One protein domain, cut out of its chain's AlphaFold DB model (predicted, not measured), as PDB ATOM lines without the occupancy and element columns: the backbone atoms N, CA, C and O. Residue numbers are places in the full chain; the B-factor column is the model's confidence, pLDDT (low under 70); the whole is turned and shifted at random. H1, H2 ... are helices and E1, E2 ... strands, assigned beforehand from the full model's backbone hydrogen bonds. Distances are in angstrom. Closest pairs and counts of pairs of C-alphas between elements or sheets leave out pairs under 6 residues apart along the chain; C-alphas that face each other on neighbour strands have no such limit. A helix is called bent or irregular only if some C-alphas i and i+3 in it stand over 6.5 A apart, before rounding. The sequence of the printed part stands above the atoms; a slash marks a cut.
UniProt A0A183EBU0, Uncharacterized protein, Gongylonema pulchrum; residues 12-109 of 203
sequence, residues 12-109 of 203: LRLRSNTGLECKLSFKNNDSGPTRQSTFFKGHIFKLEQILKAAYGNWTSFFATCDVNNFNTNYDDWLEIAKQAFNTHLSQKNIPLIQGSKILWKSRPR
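AT A GLANCE: This is residues 12 to 109 of the 203 residues of an uncharacterized protein of Gongylonema pulchrum (UniProt A0A183EBU0). One twisted, curled sheet of six strands has a single kinked helix, H1, packed lengthwise on one face over E4; the other face has no named helix. The 98 printed residues hold E1 E2 E3 E4 E5 H1 E6 in chain order, a mixed class, and the sheet's order is E1 - E2 - E3 - E4 - E5 - E6, all antiparallel. The whole is compact, with a radius of gyration of the C-alphas of 14.0 A and spans of 42 by 31 by 26 A.

IN THESE COORDINATES: Find C-alpha 12 at (22.317, -6.799, -8.833), where E1, residues 12 to 15, begins. E2 is residues 20 to 25, E3 residues 39 to 46, 24.0 A long, and E4 residues 49 to 57, 24.5 A. E5 is residues 61 to 65; H1, residues 67 to 86, spans 27.4 A. E6, residues 101 to 105, ends at C-alpha 105, (27.403, -20.549, -20.517).

HOW THE PARTS SIT: E1 to E5 form a meander, each strand the antiparallel neighbour of the one before. Look for N 14 and O 22, 2.8 A, in hairpin E1 and E2; N 23 and O 43, 2.9 A, in hairpin E2 and E3; N 42 and O 54, 2.8 A, in hairpin E3 and E4; and N 55 and O 63, 2.9 A, in hairpin E4 and E5. Edge strand E6 is the antiparallel neighbour of E5, with N 101 and O 64 within hydrogen-bond range at 2.8 A. H1 is on the sheet at a height of 9.3 A and runs along E4, at 9 degrees on the local plane; their closest C-alphas, Ala 53 and Val 67, are 5.1 A apart. H1 has a kink of 58 degrees near residue 74 and is irregular, with C-alphas 72 and 75 7.8 A apart; 14 of its 16 O i to N i+4 pairs are within hydrogen-bond range.

THE WHOLE: The farthest C-alphas, Thr 18 and Pro 33, are 43.3 A apart. The printed part has no cut. The links E2 to E3 and H1 to E6 are long; pLDDT is under 70 at residues 29 to 36 and 87 to 93.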
ATOM      1  N   LEU A  12      20.860  -6.878  -8.928       95.50
ATOM      2  CA  LEU A  12      22.317  -6.799  -8.833       95.50
ATOM      3  C   LEU A  12      22.799  -5.522  -9.519       95.50
ATOM      4  O   LEU A  12      22.395  -5.227 -10.644       95.50
ATOM      5  N   ARG A  13      23.679  -4.769  -8.855       95.69
ATOM      6  CA  ARG A  13      24.310  -3.568  -9.407       95.69
ATOM      7  C   ARG A  13      25.823  -3.674  -9.246       95.69
ATOM      8  O   ARG A  13      26.323  -3.643  -8.129       95.69
ATOM      9  N   LEU A  14      26.533  -3.773 -10.364       94.69
ATOM     10  CA  LEU A  14      27.993  -3.806 -10.426       94.69
ATOM     11  C   LEU A  14      28.495  -2.459 -10.935       94.69
ATOM     12  O   LEU A  14      27.993  -1.962 -11.940       94.69
ATOM     13  N   ARG A  15      29.476  -1.868 -10.252       93.94
ATOM     14  CA  ARG A  15      30.065  -0.574 -10.619       93.94
ATOM     15  C   ARG A  15      31.567  -0.710 -10.771       93.94
ATOM     16  O   ARG A  15      32.230  -1.243  -9.888       93.94
ATOM     17  N   SER A  16      32.085  -0.191 -11.872       93.00
ATOM     18  CA  SER A  16      33.514  -0.002 -12.084       93.00
ATOM     19  C   SER A  16      33.910   1.428 -11.712       93.00
ATOM     20  O   SER A  16      33.127   2.365 -11.862       93.00
ATOM     21  N   ASN A  17      35.161   1.607 -11.295       90.88
ATOM     22  CA  ASN A  17      35.795   2.918 -11.140       90.88
ATOM     23  C   ASN A  17      35.917   3.699 -12.465       90.88
ATOM     24  O   ASN A  17      36.104   4.908 -12.442       90.88
ATOM     25  N   THR A  18      35.771   3.031 -13.612       90.62
ATOM     26  CA  THR A  18      35.795   3.650 -14.951       90.62
ATOM     27  C   THR A  18      34.469   4.304 -15.362       90.62
ATOM     28  O   THR A  18      34.339   4.792 -16.483       90.62
ATOM     29  N   GLY A  19      33.454   4.287 -14.488       90.69
ATOM     30  CA  GLY A  19      32.119   4.822 -14.783       90.69
ATOM     31  C   GLY A  19      31.204   3.861 -15.553       90.69
ATOM     32  O   GLY A  19      30.098   4.249 -15.936       90.69
ATOM     33  N   LEU A  20      31.640   2.614 -15.770       95.44
ATOM     34  CA  LEU A  20      30.779   1.530 -16.244       95.44
ATOM     35  C   LEU A  20      29.922   0.978 -15.100       95.44
ATOM     36  O   LEU A  20      30.415   0.721 -13.999       95.44
ATOM     37  N   GLU A  21      28.644   0.737 -15.376       96.81
ATOM     38  CA  GLU A  21      27.701   0.158 -14.418       96.81
ATOM     39  C   GLU A  21      26.864  -0.934 -15.094       96.81
ATOM     40  O   GLU A  21      26.344  -0.735 -16.183       96.81
ATOM     41  N   CYS A  22      26.697  -2.090 -14.458       97.06
ATOM     42  CA  CYS A  22      25.796  -3.150 -14.915       97.06
ATOM     43  C   CYS A  22      24.671  -3.322 -13.895       97.06
ATOM     44  O   CYS A  22      24.935  -3.481 -12.703       97.06
ATOM     45  N   LYS A  23      23.417  -3.270 -14.351       97.44
ATOM     46  CA  LYS A  23      22.225  -3.450 -13.508       97.44
ATOM     47  C   LYS A  23      21.431  -4.638 -14.027       97.44
ATOM     48  O   LYS A  23      20.931  -4.570 -15.146       97.44
ATOM     49  N   LEU A  24      21.283  -5.682 -13.215       97.12
ATOM     50  CA  LEU A  24      20.502  -6.881 -13.525       97.12
ATOM     51  C   LEU A  24      19.315  -7.016 -12.566       97.12
ATOM     52  O   LEU A  24      19.388  -6.613 -11.405       97.12
ATOM     53  N   SER A  25      18.230  -7.603 -13.053       95.50
ATOM     54  CA  SER A  25      16.999  -7.881 -12.322       95.50
ATOM     55  C   SER A  25      16.630  -9.351 -12.495       95.50
ATOM     56  O   SER A  25      16.451  -9.805 -13.625       95.50
ATOM     57  N   PHE A  26      16.464 -10.050 -11.375       92.69
ATOM     58  CA  PHE A  26      16.077 -11.465 -11.284       92.69
ATOM     59  C   PHE A  26      14.598 -11.633 -10.907       92.69
ATOM     60  O   PHE A  26      14.175 -12.693 -10.461       92.69
ATOM     61  N   LYS A  27      13.810 -10.562 -11.055       84.56
ATOM     62  CA  LYS A  27      12.398 -10.557 -10.681       84.56
ATOM     63  C   LYS A  27      11.624 -11.652 -11.394       84.56
ATOM     64  O   LYS A  27      11.669 -11.771 -12.620       84.56
ATOM     65  N   ASN A  28      10.838 -12.364 -10.605       73.56
ATOM     66  CA  ASN A  28       9.863 -13.304 -11.100       73.56
ATOM     67  C   ASN A  28       8.492 -12.624 -11.189       73.56
ATOM     68  O   ASN A  28       7.886 -12.309 -10.170       73.56
ATOM     69  N   ASN A  29       8.031 -12.385 -12.415       65.50
ATOM     70  CA  ASN A  29       6.690 -11.865 -12.679       65.50
ATOM     71  C   ASN A  29       5.725 -12.976 -13.136       65.50
ATOM     72  O   ASN A  29       4.629 -12.663 -13.593       65.50
ATOM     73  N   ASP A  30       6.122 -14.254 -13.066       64.31
ATOM     74  CA  ASP A  30       5.268 -15.357 -13.505       64.31
ATOM     75  C   ASP A  30       4.183 -15.651 -12.465       64.31
ATOM     76  O   ASP A  30       4.454 -16.026 -11.322       64.31
ATOM     77  N   SER A  31       2.931 -15.533 -12.901       57.12
ATOM     78  CA  SER A  31       1.736 -15.974 -12.176       57.12
ATOM     79  C   SER A  31       1.408 -17.458 -12.413       57.12
ATOM     80  O   SER A  31       0.407 -17.959 -11.901       57.12
ATOM     81  N   GLY A  32       2.244 -18.165 -13.184       57.75
ATOM     82  CA  GLY A  32       2.043 -19.553 -13.592       57.75
ATOM     83  C   GLY A  32       2.252 -20.603 -12.485       57.75
ATOM     84  O   GLY A  32       2.805 -20.312 -11.420       57.75
ATOM     85  N   PRO A  33       1.845 -21.861 -12.742       49.88
ATOM     86  CA  PRO A  33       1.780 -22.929 -11.740       49.88
ATOM     87  C   PRO A  33       3.146 -23.362 -11.192       49.88
ATOM     88  O   PRO A  33       3.226 -23.811 -10.052       49.88
ATOM     89  N   THR A  34       4.227 -23.207 -11.962       58.69
ATOM     90  CA  THR A  34       5.574 -23.606 -11.533       58.69
ATOM     91  C   THR A  34       6.282 -22.538 -10.701       58.69
ATOM     92  O   THR A  34       7.228 -22.889 -10.007       58.69
ATOM     93  N   ARG A  35       5.838 -21.264 -10.730       62.16
ATOM     94  CA  ARG A  35       6.447 -20.088 -10.056       62.16
ATOM     95  C   ARG A  35       7.986 -20.039 -10.099       62.16
ATOM     96  O   ARG A  35       8.583 -19.339  -9.295       62.16
ATOM     97  N   GLN A  36       8.642 -20.738 -11.021       68.38
ATOM     98  CA  GLN A  36      10.095 -20.852 -11.100       68.38
ATOM     99  C   GLN A  36      10.585 -20.007 -12.270       68.38
ATOM    100  O   GLN A  36      10.483 -20.420 -13.423       68.38
ATOM    101  N   SER A  37      11.153 -18.836 -11.979       78.25
ATOM    102  CA  SER A  37      11.876 -18.058 -12.986       78.25
ATOM    103  C   SER A  37      13.375 -18.241 -12.812       78.25
ATOM    104  O   SER A  37      13.954 -17.940 -11.766       78.25
ATOM    105  N   THR A  38      14.017 -18.717 -13.873       88.12
ATOM    106  CA  THR A  38      15.478 -18.762 -13.973       88.12
ATOM    107  C   THR A  38      16.038 -17.624 -14.827       88.12
ATOM    108  O   THR A  38      17.247 -17.530 -15.031       88.12
ATOM    109  N   PHE A  39      15.170 -16.732 -15.308       92.06
ATOM    110  CA  PHE A  39      15.513 -15.680 -16.254       92.06
ATOM    111  C   PHE A  39      15.878 -14.374 -15.558       92.06
ATOM    112  O   PHE A  39      15.367 -14.045 -14.488       92.06
ATOM    113  N   PHE A  40      16.755 -13.608 -16.194       94.50
ATOM    114  CA  PHE A  40      17.107 -12.265 -15.753       94.50
ATOM    115  C   PHE A  40      17.233 -11.327 -16.949       94.50
ATOM    116  O   PHE A  40      17.528 -11.748 -18.070       94.50
ATOM    117  N   LYS A  41      17.059 -10.033 -16.681       96.19
ATOM    118  CA  LYS A  41      17.303  -8.962 -17.652       96.19
ATOM    119  C   LYS A  41      17.974  -7.765 -17.016       96.19
ATOM    120  O   LYS A  41      17.894  -7.563 -15.805       96.19
ATOM    121  N   GLY A  42      18.615  -6.949 -17.830       97.00
ATOM    122  CA  GLY A  42      19.379  -5.822 -17.352       97.00
ATOM    123  C   GLY A  42      20.036  -5.028 -18.461       97.00
ATOM    124  O   GLY A  42      19.815  -5.263 -19.643       97.00
ATOM    125  N   HIS A  43      20.854  -4.072 -18.046       97.94
ATOM    126  CA  HIS A  43      21.526  -3.148 -18.945       97.94
ATOM    127  C   HIS A  43      22.923  -2.821 -18.432       97.94
ATOM    128  O   HIS A  43      23.169  -2.778 -17.221       97.94
ATOM    129  N   ILE A  44      23.822  -2.567 -19.377       97.50
ATOM    130  CA  ILE A  44      25.164  -2.049 -19.137       97.50
ATOM    131  C   ILE A  44      25.167  -0.575 -19.531       97.50
ATOM    132  O   ILE A  44      24.727  -0.220 -20.624       97.50
ATOM    133  N   PHE A  45      25.676   0.264 -18.641       96.69
ATOM    134  CA  PHE A  45      25.703   1.712 -18.746       96.69
ATOM    135  C   PHE A  45      27.141   2.223 -18.763       96.69
ATOM    136  O   PHE A  45      28.011   1.645 -18.106       96.69
ATOM    137  N   LYS A  46      27.365   3.354 -19.430       95.19
ATOM    138  CA  LYS A  46      28.554   4.196 -19.274       95.19
ATOM    139  C   LYS A  46      28.088   5.626 -19.066       95.19
ATOM    140  O   LYS A  46      27.426   6.160 -19.946       95.19
ATOM    141  N   LEU A  47      28.420   6.221 -17.918       89.12
ATOM    142  CA  LEU A  47      28.007   7.595 -17.587       89.12
ATOM    143  C   LEU A  47      26.498   7.818 -17.829       89.12
ATOM    144  O   LEU A  47      26.099   8.713 -18.560       89.12
ATOM    145  N   GLU A  48      25.671   6.930 -17.267       88.06
ATOM    146  CA  GLU A  48      24.196   6.923 -17.375       88.06
ATOM    147  C   GLU A  48      23.599   6.570 -18.747       88.06
ATOM    148  O   GLU A  48      22.424   6.209 -18.815       88.06
ATOM    149  N   GLN A  49      24.389   6.541 -19.821       94.00
ATOM    150  CA  GLN A  49      23.929   6.087 -21.135       94.00
ATOM    151  C   GLN A  49      23.924   4.560 -21.224       94.00
ATOM    152  O   GLN A  49      24.907   3.908 -20.863       94.00
ATOM    153  N   ILE A  50      22.831   3.979 -21.726       96.25
ATOM    154  CA  ILE A  50      22.731   2.533 -21.964       96.25
ATOM    155  C   ILE A  50      23.583   2.175 -23.183       96.25
ATOM    156  O   ILE A  50      23.349   2.673 -24.279       96.25
ATOM    157  N   LEU A  51      24.544   1.271 -23.001       95.94
ATOM    158  CA  LEU A  51      25.389   0.763 -24.082       95.94
ATOM    159  C   LEU A  51      24.859  -0.538 -24.684       95.94
ATOM    160  O   LEU A  51      24.922  -0.741 -25.895       95.94
ATOM    161  N   LYS A  52      24.409  -1.459 -23.828       97.50
ATOM    162  CA  LYS A  52      23.948  -2.795 -24.220       97.50
ATOM    163  C   LYS A  52      22.866  -3.281 -23.274       97.50
ATOM    164  O   LYS A  52      22.909  -2.997 -22.073       97.50
ATOM    165  N   ALA A  53      21.949  -4.072 -23.811       98.12
ATOM    166  CA  ALA A  53      21.068  -4.889 -22.999       98.12
ATOM    167  C   ALA A  53      21.770  -6.197 -22.615       98.12
ATOM    168  O   ALA A  53      22.617  -6.707 -23.353       98.12
ATOM    169  N   ALA A  54      21.423  -6.728 -21.448       97.94
ATOM    170  CA  ALA A  54      21.919  -7.985 -20.914       97.94
ATOM    171  C   ALA A  54      20.740  -8.860 -20.503       97.94
ATOM    172  O   ALA A  54      19.786  -8.381 -19.889       97.94
ATOM    173  N   TYR A  55      20.805 -10.146 -20.821       97.06
ATOM    174  CA  TYR A  55      19.731 -11.078 -20.521       97.06
ATOM    175  C   TYR A  55      20.240 -12.508 -20.480       97.06
ATOM    176  O   TYR A  55      21.351 -12.813 -20.921       97.06
ATOM    177  N   GLY A  56      19.411 -13.399 -19.960       94.56
ATOM    178  CA  GLY A  56      19.683 -14.817 -20.042       94.56
ATOM    179  C   GLY A  56      18.979 -15.584 -18.953       94.56
ATOM    180  O   GLY A  56      17.920 -15.192 -18.462       94.56
ATOM    181  N   ASN A  57      19.599 -16.696 -18.593       92.06
ATOM    182  CA  ASN A  57      19.103 -17.621 -17.603       92.06
ATOM    183  C   ASN A  57      20.258 -18.002 -16.678       92.06
ATOM    184  O   ASN A  57      21.256 -18.568 -17.123       92.06
ATOM    185  N   TRP A  58      20.137 -17.699 -15.386       92.19
ATOM    186  CA  TRP A  58      21.247 -17.839 -14.438       92.19
ATOM    187  C   TRP A  58      21.683 -19.297 -14.222       92.19
ATOM    188  O   TRP A  58      22.777 -19.541 -13.719       92.19
ATOM    189  N   THR A  59      20.873 -20.269 -14.650       89.50
ATOM    190  CA  THR A  59      21.232 -21.696 -14.639       89.50
ATOM    191  C   THR A  59      21.951 -22.156 -15.911       89.50
ATOM    192  O   THR A  59      22.590 -23.212 -15.901       89.50
ATOM    193  N   SER A  60      21.883 -21.387 -17.005       89.88
ATOM    194  CA  SER A  60      22.333 -21.848 -18.324       89.88
ATOM    195  C   SER A  60      23.212 -20.874 -19.102       89.88
ATOM    196  O   SER A  60      24.232 -21.316 -19.633       89.88
ATOM    197  N   PHE A  61      22.890 -19.581 -19.199       93.88
ATOM    198  CA  PHE A  61      23.715 -18.631 -19.951       93.88
ATOM    199  C   PHE A  61      23.493 -17.153 -19.595       93.88
ATOM    200  O   PHE A  61      22.467 -16.751 -19.051       93.88
ATOM    201  N   PHE A  62      24.463 -16.331 -19.994       96.06
ATOM    202  CA  PHE A  62      24.420 -14.873 -19.982       96.06
ATOM    203  C   PHE A  62      24.757 -14.375 -21.385       96.06
ATOM    204  O   PHE A  62      25.812 -14.723 -21.924       96.06
ATOM    205  N   ALA A  63      23.917 -13.513 -21.953       97.56
ATOM    206  CA  ALA A  63      24.169 -12.853 -23.226       97.56
ATOM    207  C   ALA A  63      23.944 -11.336 -23.155       97.56
ATOM    208  O   ALA A  63      23.277 -10.810 -22.264       97.56
ATOM    209  N   THR A  64      24.514 -10.631 -24.129       98.06
ATOM    210  CA  THR A  64      24.274  -9.204 -24.370       98.06
ATOM    211  C   THR A  64      23.892  -8.968 -25.815       98.06
ATOM    212  O   THR A  64      24.463  -9.609 -26.693       98.06
ATOM    213  N   CYS A  65      23.026  -8.000 -26.075       97.81
ATOM    214  CA  CYS A  65      22.650  -7.590 -27.425       97.81
ATOM    215  C   CYS A  65      22.486  -6.069 -27.518       97.81
ATOM    216  O   CYS A  65      22.689  -5.331 -26.546       97.81
ATOM    217  N   ASP A  66      22.195  -5.597 -28.729       97.69
ATOM    218  CA  ASP A  66      21.791  -4.215 -28.945       97.69
ATOM    219  C   ASP A  66      20.483  -3.884 -28.207       97.69
ATOM    220  O   ASP A  66      19.607  -4.738 -28.070       97.69
ATOM    221  N   VAL A  67      20.362  -2.645 -27.731       97.31
ATOM    222  CA  VAL A  67      19.217  -2.195 -26.929       97.31
ATOM    223  C   VAL A  67      17.927  -2.193 -27.749       97.31
ATOM    224  O   VAL A  67      16.883  -2.577 -27.228       97.31
ATOM    225  N   ASN A  68      17.987  -1.828 -29.031       96.75
ATOM    226  CA  ASN A  68      16.805  -1.804 -29.889       96.75
ATOM    227  C   ASN A  68      16.314  -3.229 -30.151       96.75
ATOM    228  O   ASN A  68      15.149  -3.531 -29.908       96.75
ATOM    229  N   ASN A  69      17.225  -4.135 -30.525       96.25
ATOM    230  CA  ASN A  69      16.883  -5.547 -30.715       96.25
ATOM    231  C   ASN A  69      16.326  -6.173 -29.434       96.25
ATOM    232  O   ASN A  69      15.405  -6.983 -29.499       96.25
ATOM    233  N   PHE A  70      16.871  -5.806 -28.275       97.19
ATOM    234  CA  PHE A  70      16.358  -6.266 -26.994       97.19
ATOM    235  C   PHE A  70      14.922  -5.803 -26.751       97.19
ATOM    236  O   PHE A  70      14.058  -6.633 -26.489       97.19
ATOM    237  N   ASN A  71      14.656  -4.503 -26.877       95.69
ATOM    238  CA  ASN A  71      13.331  -3.939 -26.619       95.69
ATOM    239  C   ASN A  71      12.259  -4.514 -27.549       95.69
ATOM    240  O   ASN A  71      11.130  -4.706 -27.114       95.69
ATOM    241  N   THR A  72      12.610  -4.807 -28.805       96.62
ATOM    242  CA  THR A  72      11.669  -5.385 -29.772       96.62
ATOM    243  C   THR A  72      11.411  -6.873 -29.540       96.62
ATOM    244  O   THR A  72      10.285  -7.309 -29.723       96.62
ATOM    245  N   ASN A  73      12.424  -7.658 -29.154       96.19
ATOM    246  CA  ASN A  73      12.340  -9.127 -29.217       96.19
ATOM    247  C   ASN A  73      12.364  -9.830 -27.848       96.19
ATOM    248  O   ASN A  73      12.251 -11.054 -27.797       96.19
ATOM    249  N   TYR A  74      12.590  -9.118 -26.738       94.69
ATOM    250  CA  TYR A  74      12.804  -9.763 -25.437       94.69
ATOM    251  C   TYR A  74      11.574 -10.505 -24.915       94.69
ATOM    252  O   TYR A  74      11.733 -11.602 -24.384       94.69
ATOM    253  N   ASP A  75      10.381  -9.924 -25.034       92.38
ATOM    254  CA  ASP A  75       9.170 -10.544 -24.492       92.38
ATOM    255  C   ASP A  75       8.815 -11.822 -25.277       92.38
ATOM    256  O   ASP A  75       8.604 -12.868 -24.663       92.38
ATOM    257  N   ASP A  76       8.914 -11.792 -26.612       92.31
ATOM    258  CA  ASP A  76       8.761 -12.979 -27.469       92.31
ATOM    259  C   ASP A  76       9.808 -14.055 -27.144       92.31
ATOM    260  O   ASP A  76       9.496 -15.239 -26.989       92.31
ATOM    261  N   TRP A  77      11.071 -13.642 -26.989       93.00
ATOM    262  CA  TRP A  77      12.150 -14.538 -26.587       93.00
ATOM    263  C   TRP A  77      11.878 -15.180 -25.220       93.00
ATOM    264  O   TRP A  77      12.114 -16.378 -25.045       93.00
ATOM    265  N   LEU A  78      11.391 -14.401 -24.251       91.06
ATOM    266  CA  LEU A  78      11.131 -14.860 -22.892       91.06
ATOM    267  C   LEU A  78      10.030 -15.924 -22.870       91.06
ATOM    268  O   LEU A  78      10.180 -16.925 -22.172       91.06
ATOM    269  N   GLU A  79       8.963 -15.745 -23.645       88.44
ATOM    270  CA  GLU A  79       7.878 -16.723 -23.738       88.44
ATOM    271  C   GLU A  79       8.353 -18.045 -24.361       88.44
ATOM    272  O   GLU A  79       8.126 -19.115 -23.787       88.44
ATOM    273  N   ILE A  80       9.127 -17.991 -25.452       88.19
ATOM    274  CA  ILE A  80       9.756 -19.185 -26.047       88.19
ATOM    275  C   ILE A  80      10.677 -19.874 -25.028       88.19
ATOM    276  O   ILE A  80      10.653 -21.098 -24.864       88.19
ATOM    277  N   ALA A  81      11.491 -19.095 -24.315       87.75
ATOM    278  CA  ALA A  81      12.439 -19.617 -23.340       87.75
ATOM    279  C   ALA A  81      11.736 -20.286 -22.144       87.75
ATOM    280  O   ALA A  81      12.170 -21.353 -21.702       87.75
ATOM    281  N   LYS A  82      10.638 -19.706 -21.643       85.88
ATOM    282  CA  LYS A  82       9.802 -20.296 -20.584       85.88
ATOM    283  C   LYS A  82       9.166 -21.613 -21.026       85.88
ATOM    284  O   LYS A  82       9.196 -22.585 -20.273       85.88
ATOM    285  N   GLN A  83       8.628 -21.674 -22.244       83.12
ATOM    286  CA  GLN A  83       8.035 -22.900 -22.789       83.12
ATOM    287  C   GLN A  83       9.069 -24.028 -22.902       83.12
ATOM    288  O   GLN A  83       8.812 -25.155 -22.468       83.12
ATOM    289  N   ALA A  84      10.267 -23.720 -23.409       80.62
ATOM    290  CA  ALA A  84      11.371 -24.676 -23.479       80.62
ATOM    291  C   ALA A  84      11.820 -25.152 -22.085       80.62
ATOM    292  O   ALA A  84      12.127 -26.326 -21.890       80.62
ATOM    293  N   PHE A  85      11.822 -24.257 -21.091       77.19
ATOM    294  CA  PHE A  85      12.175 -24.603 -19.716       77.19
ATOM    295  C   PHE A  85      11.155 -25.560 -19.074       77.19
ATOM    296  O   PHE A  85      11.553 -26.559 -18.476       77.19
ATOM    297  N   ASN A  86       9.855 -25.295 -19.240       74.25
ATOM    298  CA  ASN A  86       8.780 -26.101 -18.647       74.25
ATOM    299  C   ASN A  86       8.642 -27.497 -19.273       74.25
ATOM    300  O   ASN A  86       8.225 -28.436 -18.603       74.25
ATOM    301  N   THR A  87       8.986 -27.651 -20.551       69.62
ATOM    302  CA  THR A  87       8.855 -28.930 -21.273       69.62
ATOM    303  C   THR A  87      10.041 -29.876 -21.062       69.62
ATOM    304  O   THR A  87      10.054 -30.963 -21.634       69.62
ATOM    305  N   HIS A  88      11.056 -29.485 -20.274       61.53
ATOM    306  CA  HIS A  88      12.351 -30.179 -20.143       61.53
ATOM    307  C   HIS A  88      13.062 -30.462 -21.482       61.53
ATOM    308  O   HIS A  88      14.088 -31.148 -21.513       61.53
ATOM    309  N   LEU A  89      12.563 -29.908 -22.593       50.81
ATOM    310  CA  LEU A  89      13.189 -29.993 -23.899       50.81
ATOM    311  C   LEU A  89      14.510 -29.241 -23.808       50.81
ATOM    312  O   LEU A  89      14.541 -28.048 -23.520       50.81
ATOM    313  N   SER A  90      15.600 -29.992 -23.977       54.25
ATOM    314  CA  SER A  90      16.996 -29.558 -23.936       54.25
ATOM    315  C   SER A  90      17.172 -28.035 -23.956       54.25
ATOM    316  O   SER A  90      17.136 -27.419 -25.021       54.25
ATOM    317  N   GLN A  91      17.497 -27.451 -22.794       56.78
ATOM    318  CA  GLN A  91      17.903 -26.040 -22.614       56.78
ATOM    319  C   GLN A  91      19.010 -25.576 -23.593       56.78
ATOM    320  O   GLN A  91      19.375 -24.404 -23.632       56.78
ATOM    321  N   LYS A  92      19.580 -26.503 -24.372       58.78
ATOM    322  CA  LYS A  92      20.611 -26.306 -25.385       58.78
ATOM    323  C   LYS A  92      20.149 -25.513 -26.618       58.78
ATOM    324  O   LYS A  92      21.027 -24.927 -27.243       58.78
ATOM    325  N   ASN A  93      18.845 -25.446 -26.927       67.69
ATOM    326  CA  ASN A  93      18.340 -24.888 -28.196       67.69
ATOM    327  C   ASN A  93      17.416 -23.662 -28.050       67.69
ATOM    328  O   ASN A  93      16.607 -23.401 -28.935       67.69
ATOM    329  N   ILE A  94      17.511 -22.893 -26.961       78.44
ATOM    330  CA  ILE A  94      16.778 -21.620 -26.884       78.44
ATOM    331  C   ILE A  94      17.445 -20.632 -27.861       78.44
ATOM    332  O   ILE A  94      18.643 -20.363 -27.698       78.44
ATOM    333  N   PRO A  95      16.726 -20.100 -28.870       87.25
ATOM    334  CA  PRO A  95      17.302 -19.146 -29.809       87.25
ATOM    335  C   PRO A  95      17.729 -17.877 -29.069       87.25
ATOM    336  O   PRO A  95      17.109 -17.465 -28.089       87.25
ATOM    337  N   LEU A  96      18.815 -17.256 -29.518       93.62
ATOM    338  CA  LEU A  96      19.245 -15.964 -28.990       93.62
ATOM    339  C   LEU A  96      18.535 -14.836 -29.741       93.62
ATOM    340  O   LEU A  96      18.227 -14.975 -30.923       93.62
ATOM    341  N   ILE A  97      18.360 -13.688 -29.083       96.12
ATOM    342  CA  ILE A  97      17.950 -12.451 -29.748       96.12
ATOM    343  C   ILE A  97      18.989 -12.127 -30.830       96.12
ATOM    344  O   ILE A  97      20.196 -12.292 -30.612       96.12
ATOM    345  N   GLN A  98      18.552 -11.663 -31.996       94.50
ATOM    346  CA  GLN A  98      19.453 -11.365 -33.107       94.50
ATOM    347  C   GLN A  98      20.558 -10.373 -32.704       94.50
ATOM    348  O   GLN A  98      20.315  -9.360 -32.042       94.50
ATOM    349  N   GLY A  99      21.798 -10.668 -33.107       94.94
ATOM    350  CA  GLY A  99      22.972  -9.859 -32.758       94.94
ATOM    351  C   GLY A  99      23.459 -10.044 -31.316       94.94
ATOM    352  O   GLY A  99      24.280  -9.258 -30.840       94.94
ATOM    353  N   SER A 100      22.966 -11.063 -30.606       97.25
ATOM    354  CA  SER A 100      23.453 -11.389 -29.268       97.25
ATOM    355  C   SER A 100      24.864 -11.962 -29.277       97.25
ATOM    356  O   SER A 100      25.237 -12.765 -30.130       97.25
ATOM    357  N   LYS A 101      25.620 -11.614 -28.239       97.44
ATOM    358  CA  LYS A 101      26.907 -12.201 -27.880       97.44
ATOM    359  C   LYS A 101      26.778 -12.902 -26.531       97.44
ATOM    360  O   LYS A 101      26.417 -12.266 -25.543       97.44
ATOM    361  N   ILE A 102      27.095 -14.195 -26.482       96.62
ATOM    362  CA  ILE A 102      27.168 -14.949 -25.223       96.62
ATOM    363  C   ILE A 102      28.426 -14.516 -24.459       96.62
ATOM    364  O   ILE A 102      29.524 -14.533 -25.015       96.62
ATOM    365  N   LEU A 103      28.265 -14.148 -23.186       96.81
ATOM    366  CA  LEU A 103      29.370 -13.853 -22.266       96.81
ATOM    367  C   LEU A 103      29.709 -15.044 -21.366       96.81
ATOM    368  O   LEU A 103      30.864 -15.226 -20.994       96.81
ATOM    369  N   TRP A 104      28.710 -15.854 -21.015       96.81
ATOM    370  CA  TRP A 104      28.884 -17.032 -20.172       96.81
ATOM    371  C   TRP A 104      27.862 -18.111 -20.527       96.81
ATOM    372  O   TRP A 104      26.727 -17.808 -20.896       96.81
ATOM    373  N   LYS A 105      28.266 -19.375 -20.384       93.94
ATOM    374  CA  LYS A 105      27.403 -20.549 -20.517       93.94
ATOM    375  C   LYS A 105      27.769 -21.564 -19.440       93.94
ATOM    376  O   LYS A 105      28.954 -21.786 -19.183       93.94
ATOM    377  N   SER A 106      26.769 -22.181 -18.822       92.12
ATOM    378  CA  SER A 106      26.992 -23.215 -17.820       92.12
ATOM    379  C   SER A 106      27.603 -24.462 -18.459       92.12
ATOM    380  O   SER A 106      27.305 -24.831 -19.601       92.12
ATOM    381  N   ARG A 107      28.503 -25.113 -17.718       91.94
ATOM    382  CA  ARG A 107      29.012 -26.430 -18.101       91.94
ATOM    383  C   ARG A 107      27.947 -27.482 -17.780       91.94
ATOM    384  O   ARG A 107      27.290 -27.364 -16.743       91.94
ATOM    385  N   PRO A 108      27.774 -28.506 -18.634       90.19
ATOM    386  CA  PRO A 108      26.862 -29.597 -18.329       90.19
ATOM    387  C   PRO A 108      27.291 -30.282 -17.028       90.19
ATOM    388  O   PRO A 108      28.485 -30.425 -16.754       90.19
ATOM    389  N   ARG A 109      26.312 -30.704 -16.225       90.69
ATOM    390  CA  ARG A 109      26.596 -31.518 -15.043       90.69
ATOM    391  C   ARG A 109      27.052 -32.923 -15.469       90.69
ATOM    392  O   ARG A 109      26.612 -33.397 -16.519       90.69
TER     393      ARG A 109